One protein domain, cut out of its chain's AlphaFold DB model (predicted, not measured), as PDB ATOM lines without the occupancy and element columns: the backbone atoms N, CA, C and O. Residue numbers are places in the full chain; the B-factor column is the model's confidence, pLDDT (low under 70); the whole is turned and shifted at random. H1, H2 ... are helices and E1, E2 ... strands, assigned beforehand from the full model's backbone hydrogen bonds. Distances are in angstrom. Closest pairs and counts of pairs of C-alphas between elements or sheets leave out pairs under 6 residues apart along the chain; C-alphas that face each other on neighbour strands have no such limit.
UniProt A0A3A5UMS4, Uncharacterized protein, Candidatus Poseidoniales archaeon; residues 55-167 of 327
ATOM      1  N   LYS A  55       5.980  13.061   1.467       74.62
ATOM      2  CA  LYS A  55       5.663  13.158   0.047       74.62
ATOM      3  C   LYS A  55       6.660  12.290  -0.724       74.62
ATOM      4  O   LYS A  55       7.855  12.370  -0.408       74.62
ATOM      5  N   PRO A  56       6.202  11.496  -1.701       82.25
ATOM      6  CA  PRO A  56       7.096  10.675  -2.490       82.25
ATOM      7  C   PRO A  56       8.065  11.603  -3.221       82.25
ATOM      8  O   PRO A  56       7.697  12.684  -3.690       82.25
ATOM      9  N   ASN A  57       9.330  11.204  -3.268       80.69
ATOM     10  CA  ASN A  57      10.343  11.869  -4.068       80.69
ATOM     11  C   ASN A  57      10.990  10.805  -4.942       80.69
ATOM     12  O   ASN A  57      11.625   9.887  -4.432       80.69
ATOM     13  N   PHE A  58      10.866  10.961  -6.256       94.12
ATOM     14  CA  PHE A  58      11.401  10.028  -7.248       94.12
ATOM     15  C   PHE A  58      12.914  10.209  -7.472       94.12
ATOM     16  O   PHE A  58      13.437   9.998  -8.565       94.12
ATOM     17  N   GLU A  59      13.638  10.651  -6.442       95.50
ATOM     18  CA  GLU A  59      15.095  10.707  -6.459       95.50
ATOM     19  C   GLU A  59      15.654   9.287  -6.380       95.50
ATOM     20  O   GLU A  59      15.352   8.537  -5.451       95.50
ATOM     21  N   ILE A  60      16.508   8.943  -7.342       97.56
ATOM     22  CA  ILE A  60      17.237   7.680  -7.333       97.56
ATOM     23  C   ILE A  60      18.400   7.808  -6.353       97.56
ATOM     24  O   ILE A  60      19.380   8.516  -6.599       97.56
ATOM     25  N   LEU A  61      18.279   7.104  -5.238       97.31
ATOM     26  CA  LEU A  61      19.297   6.975  -4.214       97.31
ATOM     27  C   LEU A  61      20.265   5.851  -4.593       97.31
ATOM     28  O   LEU A  61      19.880   4.867  -5.223       97.31
ATOM     29  N   SER A  62      21.521   5.988  -4.169       95.19
ATOM     30  CA  SER A  62      22.560   4.969  -4.363       95.19
ATOM     31  C   SER A  62      22.678   3.982  -3.199       95.19
ATOM     32  O   SER A  62      23.461   3.041  -3.274       95.19
ATOM     33  N   GLU A  63      21.978   4.234  -2.092       95.62
ATOM     34  CA  GLU A  63      22.044   3.422  -0.877       95.62
ATOM     35  C   GLU A  63      20.663   3.327  -0.221       95.62
ATOM     36  O   GLU A  63      19.917   4.307  -0.140       95.62
ATOM     37  N   HIS A  64      20.360   2.146   0.307       96.38
ATOM     38  CA  HIS A  64      19.220   1.885   1.172       96.38
ATOM     39  C   HIS A  64      19.607   2.054   2.657       96.38
ATOM     40  O   HIS A  64      20.750   1.759   3.027       96.38
ATOM     41  N   PRO A  65      18.674   2.460   3.548       95.00
ATOM     42  CA  PRO A  65      18.941   2.594   4.986       95.00
ATOM     43  C   PRO A  65      19.452   1.318   5.674       95.00
ATOM     44  O   PRO A  65      20.191   1.392   6.656       95.00
ATOM     45  N   PHE A  66      19.065   0.146   5.173       95.38
ATOM     46  CA  PHE A  66      19.587  -1.137   5.643       95.38
ATOM     47  C   PHE A  66      20.847  -1.536   4.882       95.38
ATOM     48  O   PHE A  66      20.803  -1.772   3.681       95.38
ATOM     49  N   GLU A  67      21.954  -1.703   5.606       93.69
ATOM     50  CA  GLU A  67      23.257  -2.073   5.036       93.69
ATOM     51  C   GLU A  67      23.209  -3.383   4.230       93.69
ATOM     52  O   GLU A  67      23.861  -3.494   3.197       93.69
ATOM     53  N   CYS A  68      22.387  -4.354   4.647       93.75
ATOM     54  CA  CYS A  68      22.222  -5.633   3.947       93.75
ATOM     55  C   CYS A  68      21.517  -5.531   2.581       93.75
ATOM     56  O   CYS A  68      21.615  -6.464   1.788       93.75
ATOM     57  N   MET A  69      20.882  -4.397   2.271       95.12
ATOM     58  CA  MET A  69      20.343  -4.107   0.937       95.12
ATOM     59  C   MET A  69      21.411  -3.551  -0.017       95.12
ATOM     60  O   MET A  69      21.234  -3.601  -1.229       95.12
ATOM     61  N   ASN A  70      22.548  -3.081   0.507       92.81
ATOM     62  CA  ASN A  70      23.644  -2.478  -0.262       92.81
ATOM     63  C   ASN A  70      24.726  -3.518  -0.633       92.81
ATOM     64  O   ASN A  70      25.919  -3.213  -0.682       92.81
ATOM     65  N   THR A  71      24.328  -4.780  -0.832       76.12
ATOM     66  CA  THR A  71      25.220  -5.955  -0.951       76.12
ATOM     67  C   THR A  71      25.728  -6.232  -2.370       76.12
ATOM     68  O   THR A  71      26.402  -7.235  -2.595       76.12
ATOM     69  N   GLY A  72      25.475  -5.320  -3.313       80.38
ATOM     70  CA  GLY A  72      25.973  -5.383  -4.691       80.38
ATOM     71  C   GLY A  72      24.995  -5.971  -5.708       80.38
ATOM     72  O   GLY A  72      25.315  -5.952  -6.888       80.38
ATOM     73  N   VAL A  73      23.822  -6.452  -5.274       92.81
ATOM     74  CA  VAL A  73      22.707  -6.759  -6.189       92.81
ATOM     75  C   VAL A  73      21.991  -5.475  -6.585       92.81
ATOM     76  O   VAL A  73      21.826  -5.207  -7.767       92.81
ATOM     77  N   PHE A  74      21.609  -4.663  -5.596       96.06
ATOM     78  CA  PHE A  74      20.938  -3.387  -5.810       96.06
ATOM     79  C   PHE A  74      21.915  -2.215  -5.726       96.06
ATOM     80  O   PHE A  74      22.765  -2.165  -4.832       96.06
ATOM     81  N   ASP A  75      21.748  -1.251  -6.624       95.88
ATOM     82  CA  ASP A  75      22.509   0.006  -6.667       95.88
ATOM     83  C   ASP A  75      21.616   1.242  -6.893       95.88
ATOM     84  O   ASP A  75      22.101   2.377  -6.851       95.88
ATOM     85  N   LYS A  76      20.318   1.029  -7.131       97.56
ATOM     86  CA  LYS A  76      19.327   2.068  -7.402       97.56
ATOM     87  C   LYS A  76      18.102   1.855  -6.519       97.56
ATOM     88  O   LYS A  76      17.517   0.773  -6.503       97.56
ATOM     89  N   PHE A  77      17.705   2.904  -5.804       98.06
ATOM     90  CA  PHE A  77      16.596   2.859  -4.852       98.06
ATOM     91  C   PHE A  77      15.725   4.106  -4.997       98.06
ATOM     92  O   PHE A  77      16.253   5.215  -5.037       98.06
ATOM     93  N   ILE A  78      14.403   3.949  -5.018       98.31
ATOM     94  CA  ILE A  78      13.449   5.062  -4.941       98.31
ATOM     95  C   ILE A  78      12.548   4.839  -3.730       98.31
ATOM     96  O   ILE A  78      11.960   3.769  -3.585       98.31
ATOM     97  N   ASN A  79      12.447   5.844  -2.860       97.62
ATOM     98  CA  ASN A  79      11.548   5.820  -1.710       97.62
ATOM     99  C   ASN A  79      10.201   6.456  -2.087       97.62
ATOM    100  O   ASN A  79      10.115   7.665  -2.325       97.62
ATOM    101  N   VAL A  80       9.152   5.638  -2.094       97.81
ATOM    102  CA  VAL A  80       7.774   6.030  -2.379       97.81
ATOM    103  C   VAL A  80       6.963   5.869  -1.096       97.81
ATOM    104  O   VAL A  80       6.641   4.759  -0.684       97.81
ATOM    105  N   PHE A  81       6.671   6.985  -0.421       96.62
ATOM    106  CA  PHE A  81       5.914   7.004   0.840       96.62
ATOM    107  C   PHE A  81       6.473   6.097   1.965       96.62
ATOM    108  O   PHE A  81       5.754   5.727   2.891       96.62
ATOM    109  N   GLY A  82       7.765   5.763   1.934       96.31
ATOM    110  CA  GLY A  82       8.424   4.856   2.879       96.31
ATOM    111  C   GLY A  82       8.608   3.424   2.368       96.31
ATOM    112  O   GLY A  82       9.392   2.686   2.960       96.31
ATOM    113  N   VAL A  83       7.949   3.046   1.269       98.25
ATOM    114  CA  VAL A  83       8.124   1.761   0.576       98.25
ATOM    115  C   VAL A  83       9.166   1.943  -0.526       98.25
ATOM    116  O   VAL A  83       9.131   2.923  -1.275       98.25
ATOM    117  N   TYR A  84      10.130   1.030  -0.621       98.00
ATOM    118  CA  TYR A  84      11.230   1.170  -1.572       98.00
ATOM    119  C   TYR A  84      10.988   0.360  -2.845       98.00
ATOM    120  O   TYR A  84      10.793  -0.852  -2.783       98.00
ATOM    121  N   VAL A  85      11.102   1.012  -4.005       98.69
ATOM    122  CA  VAL A  85      11.357   0.311  -5.270       98.69
ATOM    123  C   VAL A  85      12.866   0.205  -5.441       98.69
ATOM    124  O   VAL A  85      13.585   1.204  -5.329       98.69
ATOM    125  N   VAL A  86      13.358  -1.011  -5.650       98.38
ATOM    126  CA  VAL A  86      14.792  -1.322  -5.664       98.38
ATOM    127  C   VAL A  86      15.155  -1.989  -6.977       98.38
ATOM    128  O   VAL A  86      14.397  -2.818  -7.469       98.38
ATOM    129  N   ALA A  87      16.295  -1.638  -7.565       98.12
ATOM    130  CA  ALA A  87      16.685  -2.172  -8.863       98.12
ATOM    131  C   ALA A  87      18.156  -2.569  -8.920       98.12
ATOM    132  O   ALA A  87      19.003  -1.972  -8.243       98.12
ATOM    133  N   SER A  88      18.438  -3.599  -9.719       96.06
ATOM    134  CA  SER A  88      19.801  -4.064  -9.966       96.06
ATOM    135  C   SER A  88      20.556  -3.171 -10.954       96.06
ATOM    136  O   SER A  88      19.970  -2.303 -11.608       96.06
ATOM    137  N   GLU A  89      21.876  -3.367 -11.064       92.00
ATOM    138  CA  GLU A  89      22.744  -2.525 -11.904       92.00
ATOM    139  C   GLU A  89      22.236  -2.440 -13.354       92.00
ATOM    140  O   GLU A  89      22.154  -1.343 -13.913       92.00
ATOM    141  N   GLU A  90      21.826  -3.578 -13.912       95.19
ATOM    142  CA  GLU A  90      21.415  -3.735 -15.312       95.19
ATOM    143  C   GLU A  90      19.942  -3.382 -15.574       95.19
ATOM    144  O   GLU A  90      19.539  -3.244 -16.732       95.19
ATOM    145  N   ALA A  91      19.131  -3.217 -14.525       97.56
ATOM    146  CA  ALA A  91      17.736  -2.832 -14.670       97.56
ATOM    147  C   ALA A  91      17.626  -1.406 -15.262       97.56
ATOM    148  O   ALA A  91      18.234  -0.463 -14.731       97.56
ATOM    149  N   PRO A  92      16.845  -1.205 -16.344       98.12
ATOM    150  CA  PRO A  92      16.663   0.112 -16.944       98.12
ATOM    151  C   PRO A  92      16.073   1.128 -15.956       98.12
ATOM    152  O   PRO A  92      15.113   0.848 -15.237       98.12
ATOM    153  N   VAL A  93      16.622   2.345 -15.948       98.06
ATOM    154  CA  VAL A  93      16.190   3.418 -15.033       98.06
ATOM    155  C   VAL A  93      14.736   3.823 -15.290       98.06
ATOM    156  O   VAL A  93      14.005   4.147 -14.358       98.06
ATOM    157  N   GLU A  94      14.299   3.789 -16.545       98.00
ATOM    158  CA  GLU A  94      12.914   4.031 -16.937       98.00
ATOM    159  C   GLU A  94      11.938   3.011 -16.337       98.00
ATOM    160  O   GLU A  94      10.829   3.399 -15.987       98.00
ATOM    161  N   TYR A  95      12.349   1.751 -16.153       98.62
ATOM    162  CA  TYR A  95      11.505   0.721 -15.544       98.62
ATOM    163  C   TYR A  95      11.388   0.947 -14.043       98.62
ATOM    164  O   TYR A  95      10.278   0.963 -13.525       98.62
ATOM    165  N   LEU A  96      12.509   1.236 -13.371       98.50
ATOM    166  CA  LEU A  96      12.518   1.620 -11.957       98.50
ATOM    167  C   LEU A  96      11.619   2.839 -11.689       98.50
ATOM    168  O   LEU A  96      10.799   2.807 -10.774       98.50
ATOM    169  N   ASN A  97      11.755   3.902 -12.489       98.38
ATOM    170  CA  ASN A  97      10.917   5.091 -12.345       98.38
ATOM    171  C   ASN A  97       9.441   4.754 -12.573       98.38
ATOM    172  O   ASN A  97       8.614   5.089 -11.734       98.38
ATOM    173  N   HIS A  98       9.114   4.065 -13.667       98.62
ATOM    174  CA  HIS A  98       7.732   3.692 -13.974       98.62
ATOM    175  C   HIS A  98       7.103   2.877 -12.840       98.62
ATOM    176  O   HIS A  98       6.051   3.256 -12.339       98.62
ATOM    177  N   THR A  99       7.788   1.841 -12.345       98.88
ATOM    178  CA  THR A  99       7.337   1.037 -11.195       98.88
ATOM    179  C   THR A  99       7.132   1.893  -9.941       98.88
ATOM    180  O   THR A  99       6.134   1.730  -9.242       98.88
ATOM    181  N   ALA A 100       8.025   2.852  -9.665       98.69
ATOM    182  CA  ALA A 100       7.870   3.775  -8.539       98.69
ATOM    183  C   ALA A 100       6.649   4.696  -8.683       98.69
ATOM    184  O   ALA A 100       5.943   4.928  -7.700       98.69
ATOM    185  N   HIS A 101       6.370   5.197  -9.886       98.69
ATOM    186  CA  HIS A 101       5.178   6.004 -10.141       98.69
ATOM    187  C   HIS A 101       3.888   5.168 -10.063       98.69
ATOM    188  O   HIS A 101       2.915   5.648  -9.488       98.69
ATOM    189  N   ILE A 102       3.889   3.919 -10.548       98.81
ATOM    190  CA  ILE A 102       2.751   2.994 -10.385       98.81
ATOM    191  C   ILE A 102       2.484   2.724  -8.899       98.81
ATOM    192  O   ILE A 102       1.339   2.806  -8.462       98.81
ATOM    193  N   LEU A 103       3.529   2.473  -8.098       98.81
ATOM    194  CA  LEU A 103       3.391   2.330  -6.644       98.81
ATOM    195  C   LEU A 103       2.771   3.580  -6.012       98.81
ATOM    196  O   LEU A 103       1.857   3.458  -5.200       98.81
ATOM    197  N   ALA A 104       3.226   4.774  -6.400       98.56
ATOM    198  CA  ALA A 104       2.654   6.016  -5.893       98.56
ATOM    199  C   ALA A 104       1.159   6.133  -6.243       98.56
ATOM    200  O   ALA A 104       0.370   6.404  -5.349       98.56
ATOM    201  N   GLN A 105       0.762   5.830  -7.484       98.62
ATOM    202  CA  GLN A 105      -0.635   5.876  -7.955       98.62
ATOM    203  C   GLN A 105      -1.544   4.778  -7.378       98.62
ATOM    204  O   GLN A 105      -2.766   4.910  -7.418       98.62
ATOM    205  N   LEU A 106      -0.983   3.673  -6.880       98.62
ATOM    206  CA  LEU A 106      -1.748   2.638  -6.172       98.62
ATOM    207  C   LEU A 106      -1.909   2.942  -4.674       98.62
ATOM    208  O   LEU A 106      -2.819   2.405  -4.046       98.62
ATOM    209  N   VAL A 107      -1.031   3.773  -4.104       98.44
ATOM    210  CA  VAL A 107      -1.076   4.215  -2.697       98.44
ATOM    211  C   VAL A 107      -1.851   5.528  -2.529       98.44
ATOM    212  O   VAL A 107      -2.503   5.726  -1.506       98.44
ATOM    213  N   ASP A 108      -1.745   6.420  -3.506       98.19
ATOM    214  CA  ASP A 108      -2.351   7.751  -3.588       98.19
ATOM    215  C   ASP A 108      -2.862   7.916  -5.029       98.19
ATOM    216  O   ASP A 108      -2.144   8.356  -5.933       98.19
ATOM    217  N   ASN A 109      -4.073   7.421  -5.274       97.50
ATOM    218  CA  ASN A 109      -4.644   7.330  -6.608       97.50
ATOM    219  C   ASN A 109      -5.153   8.675  -7.112       97.50
ATOM    220  O   ASN A 109      -5.139   8.877  -8.321       97.50
ATOM    221  N   ASP A 110      -5.576   9.588  -6.229       96.31
ATOM    222  CA  ASP A 110      -5.973  10.950  -6.615       96.31
ATOM    223  C   ASP A 110      -4.786  11.916  -6.796       96.31
ATOM    224  O   ASP A 110      -4.963  13.045  -7.270       96.31
ATOM    225  N   GLU A 111      -3.576  11.428  -6.512       96.19
ATOM    226  CA  GLU A 111      -2.294  12.102  -6.664       96.19
ATOM    227  C   GLU A 111      -2.214  13.421  -5.881       96.19
ATOM    228  O   GLU A 111      -1.568  14.380  -6.329       96.19
ATOM    229  N   ASP A 112      -2.846  13.519  -4.708       94.81
ATOM    230  CA  ASP A 112      -2.840  14.747  -3.901       94.81
ATOM    231  C   ASP A 112      -1.560  14.924  -3.048       94.81
ATOM    232  O   ASP A 112      -1.244  16.027  -2.556       94.81
ATOM    233  N   GLY A 113      -0.726  13.884  -2.972       94.50
ATOM    234  CA  GLY A 113       0.500  13.846  -2.183       94.50
ATOM    235  C   GLY A 113       0.350  13.190  -0.811       94.50
ATOM    236  O   GLY A 113       1.303  13.291  -0.023       94.50
ATOM    237  N   ALA A 114      -0.794  12.584  -0.500       95.12
ATOM    238  CA  ALA A 114      -1.059  11.805   0.696       95.12
ATOM    239  C   ALA A 114      -1.706  10.457   0.345       95.12
ATOM    240  O   ALA A 114      -2.642  10.379  -0.429       95.12
ATOM    241  N   ALA A 115      -1.246   9.386   0.998       97.00
ATOM    242  CA  ALA A 115      -1.835   8.064   0.817       97.00
ATOM    243  C   ALA A 115      -3.352   8.056   1.085       97.00
ATOM    244  O   ALA A 115      -3.794   8.546   2.133       97.00
ATOM    245  N   ASP A 116      -4.102   7.411   0.190       97.75
ATOM    246  CA  ASP A 116      -5.562   7.258   0.252       97.75
ATOM    247  C   ASP A 116      -6.008   6.514   1.518       97.75
ATOM    248  O   ASP A 116      -7.039   6.832   2.127       97.75
ATOM    249  N   ASP A 117      -5.205   5.530   1.937       97.88
ATOM    250  CA  ASP A 117      -5.334   4.836   3.214       97.88
ATOM    251  C   ASP A 117      -3.980   4.775   3.954       97.88
ATOM    252  O   ASP A 117      -3.144   3.894   3.715       97.88
ATOM    253  N   PRO A 118      -3.742   5.699   4.904       97.06
ATOM    254  CA  PRO A 118      -2.498   5.728   5.664       97.06
ATOM    255  C   PRO A 118      -2.265   4.498   6.547       97.06
ATOM    256  O   PRO A 118      -1.119   4.241   6.908       97.06
ATOM    257  N   GLN A 119      -3.311   3.756   6.938       98.12
ATOM    258  CA  GLN A 119      -3.154   2.561   7.776       98.12
ATOM    259  C   GLN A 119      -2.632   1.388   6.944       98.12
ATOM    260  O   GLN A 119      -1.689   0.723   7.370       98.12
ATOM    261  N   VAL A 120      -3.174   1.220   5.735       98.44
ATOM    262  CA  VAL A 120      -2.685   0.253   4.740       98.44
ATOM    263  C   VAL A 120      -1.220   0.517   4.410       98.44
ATOM    264  O   VAL A 120      -0.398  -0.395   4.497       98.44
ATOM    265  N   LEU A 121      -0.858   1.770   4.109       98.50
ATOM    266  CA  LEU A 121       0.536   2.137   3.850       98.50
ATOM    267  C   LEU A 121       1.439   1.838   5.058       98.50
ATOM    268  O   LEU A 121       2.553   1.341   4.892       98.50
ATOM    269  N   ASN A 122       0.976   2.132   6.277       98.38
ATOM    270  CA  ASN A 122       1.780   1.944   7.481       98.38
ATOM    271  C   ASN A 122       2.169   0.476   7.700       98.38
ATOM    272  O   ASN A 122       3.297   0.222   8.112       98.38
ATOM    273  N   VAL A 123       1.293  -0.478   7.366       98.38
ATOM    274  CA  VAL A 123       1.632  -1.912   7.388       98.38
ATOM    275  C   VAL A 123       2.834  -2.209   6.490       98.38
ATOM    276  O   VAL A 123       3.778  -2.873   6.920       98.38
ATOM    277  N   LEU A 124       2.830  -1.696   5.258       98.56
ATOM    278  CA  LEU A 124       3.909  -1.943   4.297       98.56
ATOM    279  C   LEU A 124       5.236  -1.354   4.789       98.56
ATOM    280  O   LEU A 124       6.275  -2.011   4.726       98.56
ATOM    281  N   VAL A 125       5.193  -0.131   5.323       98.31
ATOM    282  CA  VAL A 125       6.375   0.575   5.835       98.31
ATOM    283  C   VAL A 125       6.930  -0.094   7.094       98.31
ATOM    284  O   VAL A 125       8.136  -0.318   7.180       98.31
ATOM    285  N   GLU A 126       6.084  -0.441   8.069       97.75
ATOM    286  CA  GLU A 126       6.526  -1.052   9.332       97.75
ATOM    287  C   GLU A 126       7.117  -2.455   9.142       97.75
ATOM    288  O   GLU A 126       7.996  -2.857   9.911       97.75
ATOM    289  N   ASN A 127       6.679  -3.171   8.106       97.50
ATOM    290  CA  ASN A 127       7.199  -4.488   7.738       97.50
ATOM    291  C   ASN A 127       8.278  -4.427   6.634       97.50
ATOM    292  O   ASN A 127       8.701  -5.467   6.129       97.50
ATOM    293  N   ASN A 128       8.761  -3.224   6.291       97.94
ATOM    294  CA  ASN A 128       9.806  -2.961   5.295       97.94
ATOM    295  C   ASN A 128       9.564  -3.677   3.954       97.94
ATOM    296  O   ASN A 128      10.465  -4.334   3.418       97.94
ATOM    297  N   TYR A 129       8.341  -3.583   3.430       98.50
ATOM    298  CA  TYR A 129       8.048  -4.090   2.097       98.50
ATOM    299  C   TYR A 129       8.838  -3.324   1.038       98.50
ATOM    300  O   TYR A 129       9.014  -2.104   1.119       98.50
ATOM    301  N   ILE A 130       9.306  -4.056   0.032       98.38
ATOM    302  CA  ILE A 130       9.979  -3.497  -1.138       98.38
ATOM    303  C   ILE A 130       9.401  -4.074  -2.427       98.38
ATOM    304  O   ILE A 130       8.772  -5.132  -2.422       98.38
ATOM    305  N   ILE A 131       9.676  -3.391  -3.537       98.75
ATOM    306  CA  ILE A 131       9.328  -3.834  -4.890       98.75
ATOM    307  C   ILE A 131      10.610  -3.970  -5.709       98.75
ATOM    308  O   ILE A 131      11.197  -2.956  -6.102       98.75
ATOM    309  N   PRO A 132      11.087  -5.200  -5.942       98.38
ATOM    310  CA  PRO A 132      12.266  -5.428  -6.761       98.38
ATOM    311  C   PRO A 132      11.978  -5.266  -8.256       98.38
ATOM    312  O   PRO A 132      10.983  -5.782  -8.757       98.38
ATOM    313  N   VAL A 133      12.891  -4.604  -8.968       98.69
ATOM    314  CA  VAL A 133      12.995  -4.570 -10.432       98.69
ATOM    315  C   VAL A 133      14.344  -5.180 -10.809       98.69
ATOM    316  O   VAL A 133      15.388  -4.529 -10.737       98.69
ATOM    317  N   TRP A 134      14.344  -6.462 -11.147       97.88
ATOM    318  CA  TRP A 134      15.564  -7.263 -11.285       97.88
ATOM    319  C   TRP A 134      15.369  -8.396 -12.294       97.88
ATOM    320  O   TRP A 134      14.376  -8.404 -13.006       97.88
ATOM    321  N   ASN A 135      16.303  -9.338 -12.392       97.44
ATOM    322  CA  ASN A 135      16.088 -10.604 -13.100       97.44
ATOM    323  C   ASN A 135      16.111 -11.788 -12.110       97.44
ATOM    324  O   ASN A 135      16.396 -11.637 -10.918       97.44
ATOM    325  N   THR A 136      15.875 -13.002 -12.610       96.19
ATOM    326  CA  THR A 136      15.894 -14.224 -11.785       96.19
ATOM    327  C   THR A 136      17.249 -14.497 -11.100       96.19
ATOM    328  O   THR A 136      17.277 -14.956  -9.957       96.19
ATOM    329  N   SER A 137      18.380 -14.208 -11.754       96.12
ATOM    330  CA  SER A 137      19.720 -14.378 -11.166       96.12
ATOM    331  C   SER A 137      19.965 -13.400 -10.017       96.12
ATOM    332  O   SER A 137      20.472 -13.803  -8.974       96.12
ATOM    333  N   ASP A 138      19.574 -12.138 -10.191       96.19
ATOM    334  CA  ASP A 138      19.713 -11.088  -9.179       96.19
ATOM    335  C   ASP A 138      18.915 -11.437  -7.916       96.19
ATOM    336  O   ASP A 138      19.418 -11.293  -6.800       96.19
ATOM    337  N   ARG A 139      17.693 -11.967  -8.080       95.31
ATOM    338  CA  ARG A 139      16.868 -12.477  -6.975       95.31
ATOM    339  C   ARG A 139      17.583 -13.577  -6.190       95.31
ATOM    340  O   ARG A 139      17.637 -13.536  -4.958       95.31
ATOM    341  N   ASP A 140      18.103 -14.583  -6.890       95.38
ATOM    342  CA  ASP A 140      18.774 -15.726  -6.262       95.38
ATOM    343  C   ASP A 140      20.062 -15.289  -5.532       95.38
ATOM    344  O   ASP A 140      20.361 -15.771  -4.427       95.38
ATOM    345  N   ASP A 141      20.799 -14.341  -6.117       95.62
ATOM    346  CA  ASP A 141      21.990 -13.733  -5.523       95.62
ATOM    347  C   ASP A 141      21.640 -12.885  -4.290       95.62
ATOM    348  O   ASP A 141      22.312 -13.010  -3.259       95.62
ATOM    349  N   PHE A 142      20.553 -12.102  -4.337       94.75
ATOM    350  CA  PHE A 142      20.071 -11.313  -3.201       94.75
ATOM    351  C   PHE A 142      19.764 -12.210  -2.005       94.75
ATOM    352  O   PHE A 142      20.324 -12.008  -0.928       94.75
ATOM    353  N   TRP A 143      18.951 -13.254  -2.190       93.44
ATOM    354  CA  TRP A 143      18.594 -14.151  -1.090       93.44
ATOM    355  C   TRP A 143      19.777 -14.973  -0.589       93.44
ATOM    356  O   TRP A 143      19.864 -15.288   0.598       93.44
ATOM    357  N   THR A 144      20.733 -15.292  -1.460       94.31
ATOM    358  CA  THR A 144      21.987 -15.914  -1.025       94.31
ATOM    359  C   THR A 144      22.814 -14.963  -0.155       94.31
ATOM    360  O   THR A 144      23.368 -15.412   0.852       94.31
ATOM    361  N   GLY A 145      22.879 -13.678  -0.511       92.38
ATOM    362  CA  GLY A 145      23.588 -12.638   0.239       92.38
ATOM    363  C   GLY A 145      22.880 -12.191   1.522       92.38
ATOM    364  O   GLY A 145      23.551 -11.834   2.490       92.38
ATOM    365  N   ALA A 146      21.547 -12.251   1.558       93.44
ATOM    366  CA  ALA A 146      20.738 -11.846   2.704       93.44
ATOM    367  C   ALA A 146      20.842 -12.822   3.886       93.44
ATOM    368  O   ALA A 146      20.670 -12.396   5.029       93.44
ATOM    369  N   ARG A 147      21.177 -14.099   3.644       94.00
ATOM    370  CA  ARG A 147      21.318 -15.131   4.690       94.00
ATOM    371  C   ARG A 147      22.263 -14.706   5.816       94.00
ATOM    372  O   ARG A 147      23.429 -14.380   5.594       94.00
ATOM    373  N   GLY A 148      21.778 -14.790   7.049       94.38
ATOM    374  CA  GLY A 148      22.481 -14.403   8.268       94.38
ATOM    375  C   GLY A 148      22.568 -12.891   8.493       94.38
ATOM    376  O   GLY A 148      23.292 -12.462   9.396       94.38
ATOM    377  N   THR A 149      21.874 -12.083   7.688       94.94
ATOM    378  CA  THR A 149      21.794 -10.624   7.840       94.94
ATOM    379  C   THR A 149      20.431 -10.200   8.387       94.94
ATOM    380  O   THR A 149      19.504 -10.998   8.472       94.94
ATOM    381  N   HIS A 150      20.283  -8.920   8.739       94.25
ATOM    382  CA  HIS A 150      18.988  -8.371   9.154       94.25
ATOM    383  C   HIS A 150      17.906  -8.532   8.071       94.25
ATOM    384  O   HIS A 150      16.750  -8.771   8.405       94.25
ATOM    385  N   CYS A 151      18.280  -8.451   6.793       95.19
ATOM    386  CA  CYS A 151      17.340  -8.469   5.678       95.19
ATOM    387  C   CYS A 151      16.707  -9.846   5.433       95.19
ATOM    388  O   CYS A 151      15.669  -9.889   4.788       95.19
ATOM    389  N   GLU A 152      17.283 -10.943   5.947       95.00
ATOM    390  CA  GLU A 152      16.711 -12.294   5.785       95.00
ATOM    391  C   GLU A 152      15.277 -12.381   6.325       95.00
ATOM    392  O   GLU A 152      14.416 -12.947   5.664       95.00
ATOM    393  N   ASP A 153      15.024 -11.759   7.482       93.62
ATOM    394  CA  ASP A 153      13.744 -11.861   8.201       93.62
ATOM    395  C   ASP A 153      12.985 -10.522   8.307       93.62
ATOM    396  O   ASP A 153      11.926 -10.462   8.929       93.62
ATOM    397  N   ASN A 154      13.552  -9.421   7.799       95.56
ATOM    398  CA  ASN A 154      13.017  -8.066   8.022       95.56
ATOM    399  C   ASN A 154      12.788  -7.277   6.728       95.56
ATOM    400  O   ASN A 154      12.618  -6.065   6.804       95.56
ATOM    401  N   ILE A 155      12.808  -7.934   5.568       96.19
ATOM    402  CA  ILE A 155      12.382  -7.356   4.291       96.19
ATOM    403  C   ILE A 155      11.144  -8.111   3.819       96.19
ATOM    404  O   ILE A 155      11.193  -9.329   3.642       96.19
ATOM    405  N   GLY A 156      10.052  -7.380   3.608       96.56
ATOM    406  CA  GLY A 156       8.843  -7.909   2.990       96.56
ATOM    407  C   GLY A 156       8.953  -7.890   1.467       96.56
ATOM    408  O   GLY A 156       9.344  -6.887   0.869       96.56
ATOM    409  N   MET A 157       8.581  -8.990   0.823       95.25
ATOM    410  CA  MET A 157       8.337  -9.059  -0.619       95.25
ATOM    411  C   MET A 157       7.092  -9.912  -0.833       95.25
ATOM    412  O   MET A 157       6.980 -10.977  -0.230       95.25
ATOM    413  N   ALA A 158       6.174  -9.451  -1.677       95.75
ATOM    414  CA  ALA A 158       5.010 -10.237  -2.097       95.75
ATOM    415  C   ALA A 158       5.026 -10.558  -3.598       95.75
ATOM    416  O   ALA A 158       4.408 -11.524  -4.022       95.75
ATOM    417  N   ALA A 159       5.754  -9.760  -4.375       96.81
ATOM    418  CA  ALA A 159       5.800  -9.798  -5.828       96.81
ATOM    419  C   ALA A 159       7.103  -9.148  -6.319       96.81
ATOM    420  O   ALA A 159       7.877  -8.592  -5.523       96.81
ATOM    421  N   SER A 160       7.407  -9.258  -7.609       97.75
ATOM    422  CA  SER A 160       8.618  -8.680  -8.203       97.75
ATOM    423  C   SER A 160       8.427  -8.417  -9.682       97.75
ATOM    424  O   SER A 160       7.779  -9.188 -10.369       97.75
ATOM    425  N   MET A 161       9.098  -7.385 -10.176       98.62
ATOM    426  CA  MET A 161       9.178  -7.108 -11.601       98.62
ATOM    427  C   MET A 161      10.469  -7.694 -12.186       98.62
ATOM    428  O   MET A 161      11.575  -7.377 -11.729       98.62
ATOM    429  N   TYR A 162      10.335  -8.505 -13.230       98.31
ATOM    430  CA  TYR A 162      11.420  -9.149 -13.960       98.31
ATOM    431  C   TYR A 162      11.654  -8.461 -15.306       98.31
ATOM    432  O   TYR A 162      10.918  -8.675 -16.264       98.31
ATOM    433  N   TYR A 163      12.683  -7.614 -15.415       96.56
ATOM    434  CA  TYR A 163      12.864  -6.752 -16.600       96.56
ATOM    435  C   TYR A 163      13.155  -7.508 -17.912       96.56
ATOM    436  O   TYR A 163      13.154  -6.904 -18.989       96.56
ATOM    437  N   ASP A 164      13.464  -8.803 -17.831       95.19
ATOM    438  CA  ASP A 164      13.712  -9.709 -18.951       95.19
ATOM    439  C   ASP A 164      12.515 -10.608 -19.315       95.19
ATOM    440  O   ASP A 164      12.566 -11.279 -20.351       95.19
ATOM    441  N   GLU A 165      11.436 -10.579 -18.526       96.31
ATOM    442  CA  GLU A 165      10.241 -11.420 -18.700       96.31
ATOM    443  C   GLU A 165       8.942 -10.590 -18.768       96.31
ATOM    444  O   GLU A 165       8.076 -10.874 -19.602       96.31
ATOM    445  N   ASP A 166       8.845  -9.528 -17.967       98.00
ATOM    446  CA  ASP A 166       7.641  -8.716 -17.793       98.00
ATOM    447  C   ASP A 166       7.510  -7.564 -18.795       98.00
ATOM    448  O   ASP A 166       8.450  -7.163 -19.494       98.00
ATOM    449  N   GLN A 167       6.300  -7.007 -18.865       97.31
ATOM    450  CA  GLN A 167       5.950  -5.916 -19.769       97.31
ATOM    451  C   GLN A 167       5.716  -4.611 -19.007       97.31
ATOM    452  O   GLN A 167       4.989  -4.576 -18.020       97.31
TER     453      GLN A 167
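This is residues 55 to 167 of the 327 residues of an uncharacterized protein of Candidatus Poseidoniales archaeon (UniProt A0A3A5UMS4). A twisted sheet of four strands has the long helix H1 packed along one face, while H2 and H3 only graze the sheet at opposite ends of E3, and the short H4 is near H3. The last stretch, residues 155 to 167, has no named element, and its residues 161 to 162 pair beside the edge strand E4. The printed part has 113 residues with four named strands and four named helices, in the order E1 E2 E3 H1 H2 E4 H3 H4; the sheet order is E1 E2 E3 E4, mixed, and the class is mixed, helices and strands. It is compact, with a radius of gyration of the C-alphas of 13.5 A and spans of 38 by 28 by 22 A.

E1, residues 57 to 61, and E2, residues 74 to 80, form an antiparallel hairpin, with N 61 and O 77 2.8 A apart. E2 and E3, residues 83 to 88, form another, with N 80 and O 83 2.8 A apart. E1 E2 E3 is a meander, each strand the antiparallel neighbour of the one before. H1, residues 93 to 107, is on the sheet at a height of 7.9 A, over E2 and E3, and makes two layers, helix on one face of a sheet. It runs along the strands, at 24 degrees to E2 on the local plane; the closest C-alphas of H1 and E3 are those of Ala 100 and Val 85, 5.9 A apart. H2, residues 118 to 126, only grazes the sheet with residues 121 to 126; its closest C-alpha pair with E3 is Val 125 and Val 83, 5.7 A. H1 and H2 are close but not clearly touching, with the C-alphas of Val 107 and Leu 121 7.1 A apart, at a steep tilt of 46 degrees, opposite ways. E4, residues 130 to 134, is parallel to E3, with N 133 and O 86 2.8 A apart. E3, H1 H2, E4 is a strand-helix-strand unit, two parallel neighbour strands with helices between, and its crossover is left-handed. H3, residues 136 to 146, only grazes the sheet with residues 138 to 142. H4, residues 151 to 154, is not on the sheet; its closest C-alpha pair with H3 is Glu 152 and Ala 146, 5.1 A, close but not clearly touching. Every O i to N i+4 pair is within hydrogen-bond range in H1 and H3, and 4 of 5 in H2; H4 is too short for such a pair.

E1 begins at C-alpha 57 (10.343, 11.869, -4.068) and is 10.2 A long. E2 is 16.5 A and E3 16.8 A long. H1 spans 21.2 A, from C-alpha 93 at (16.190, 3.418, -15.033) to C-alpha 107. H2 is 11.9 A, E4 12.2 A and H3 15.5 A long. H4, 4.9 A long, ends at C-alpha 154 (13.017, -8.066, 8.022).

The two C-alphas farthest apart, those of Asp 110 and Gly 148, are 40.9 A apart. The printed part has no cut. The link from E1 to E2, 12 residues, is long. The mean pLDDT of the printed part is 95.9, and no printed residue is under 70.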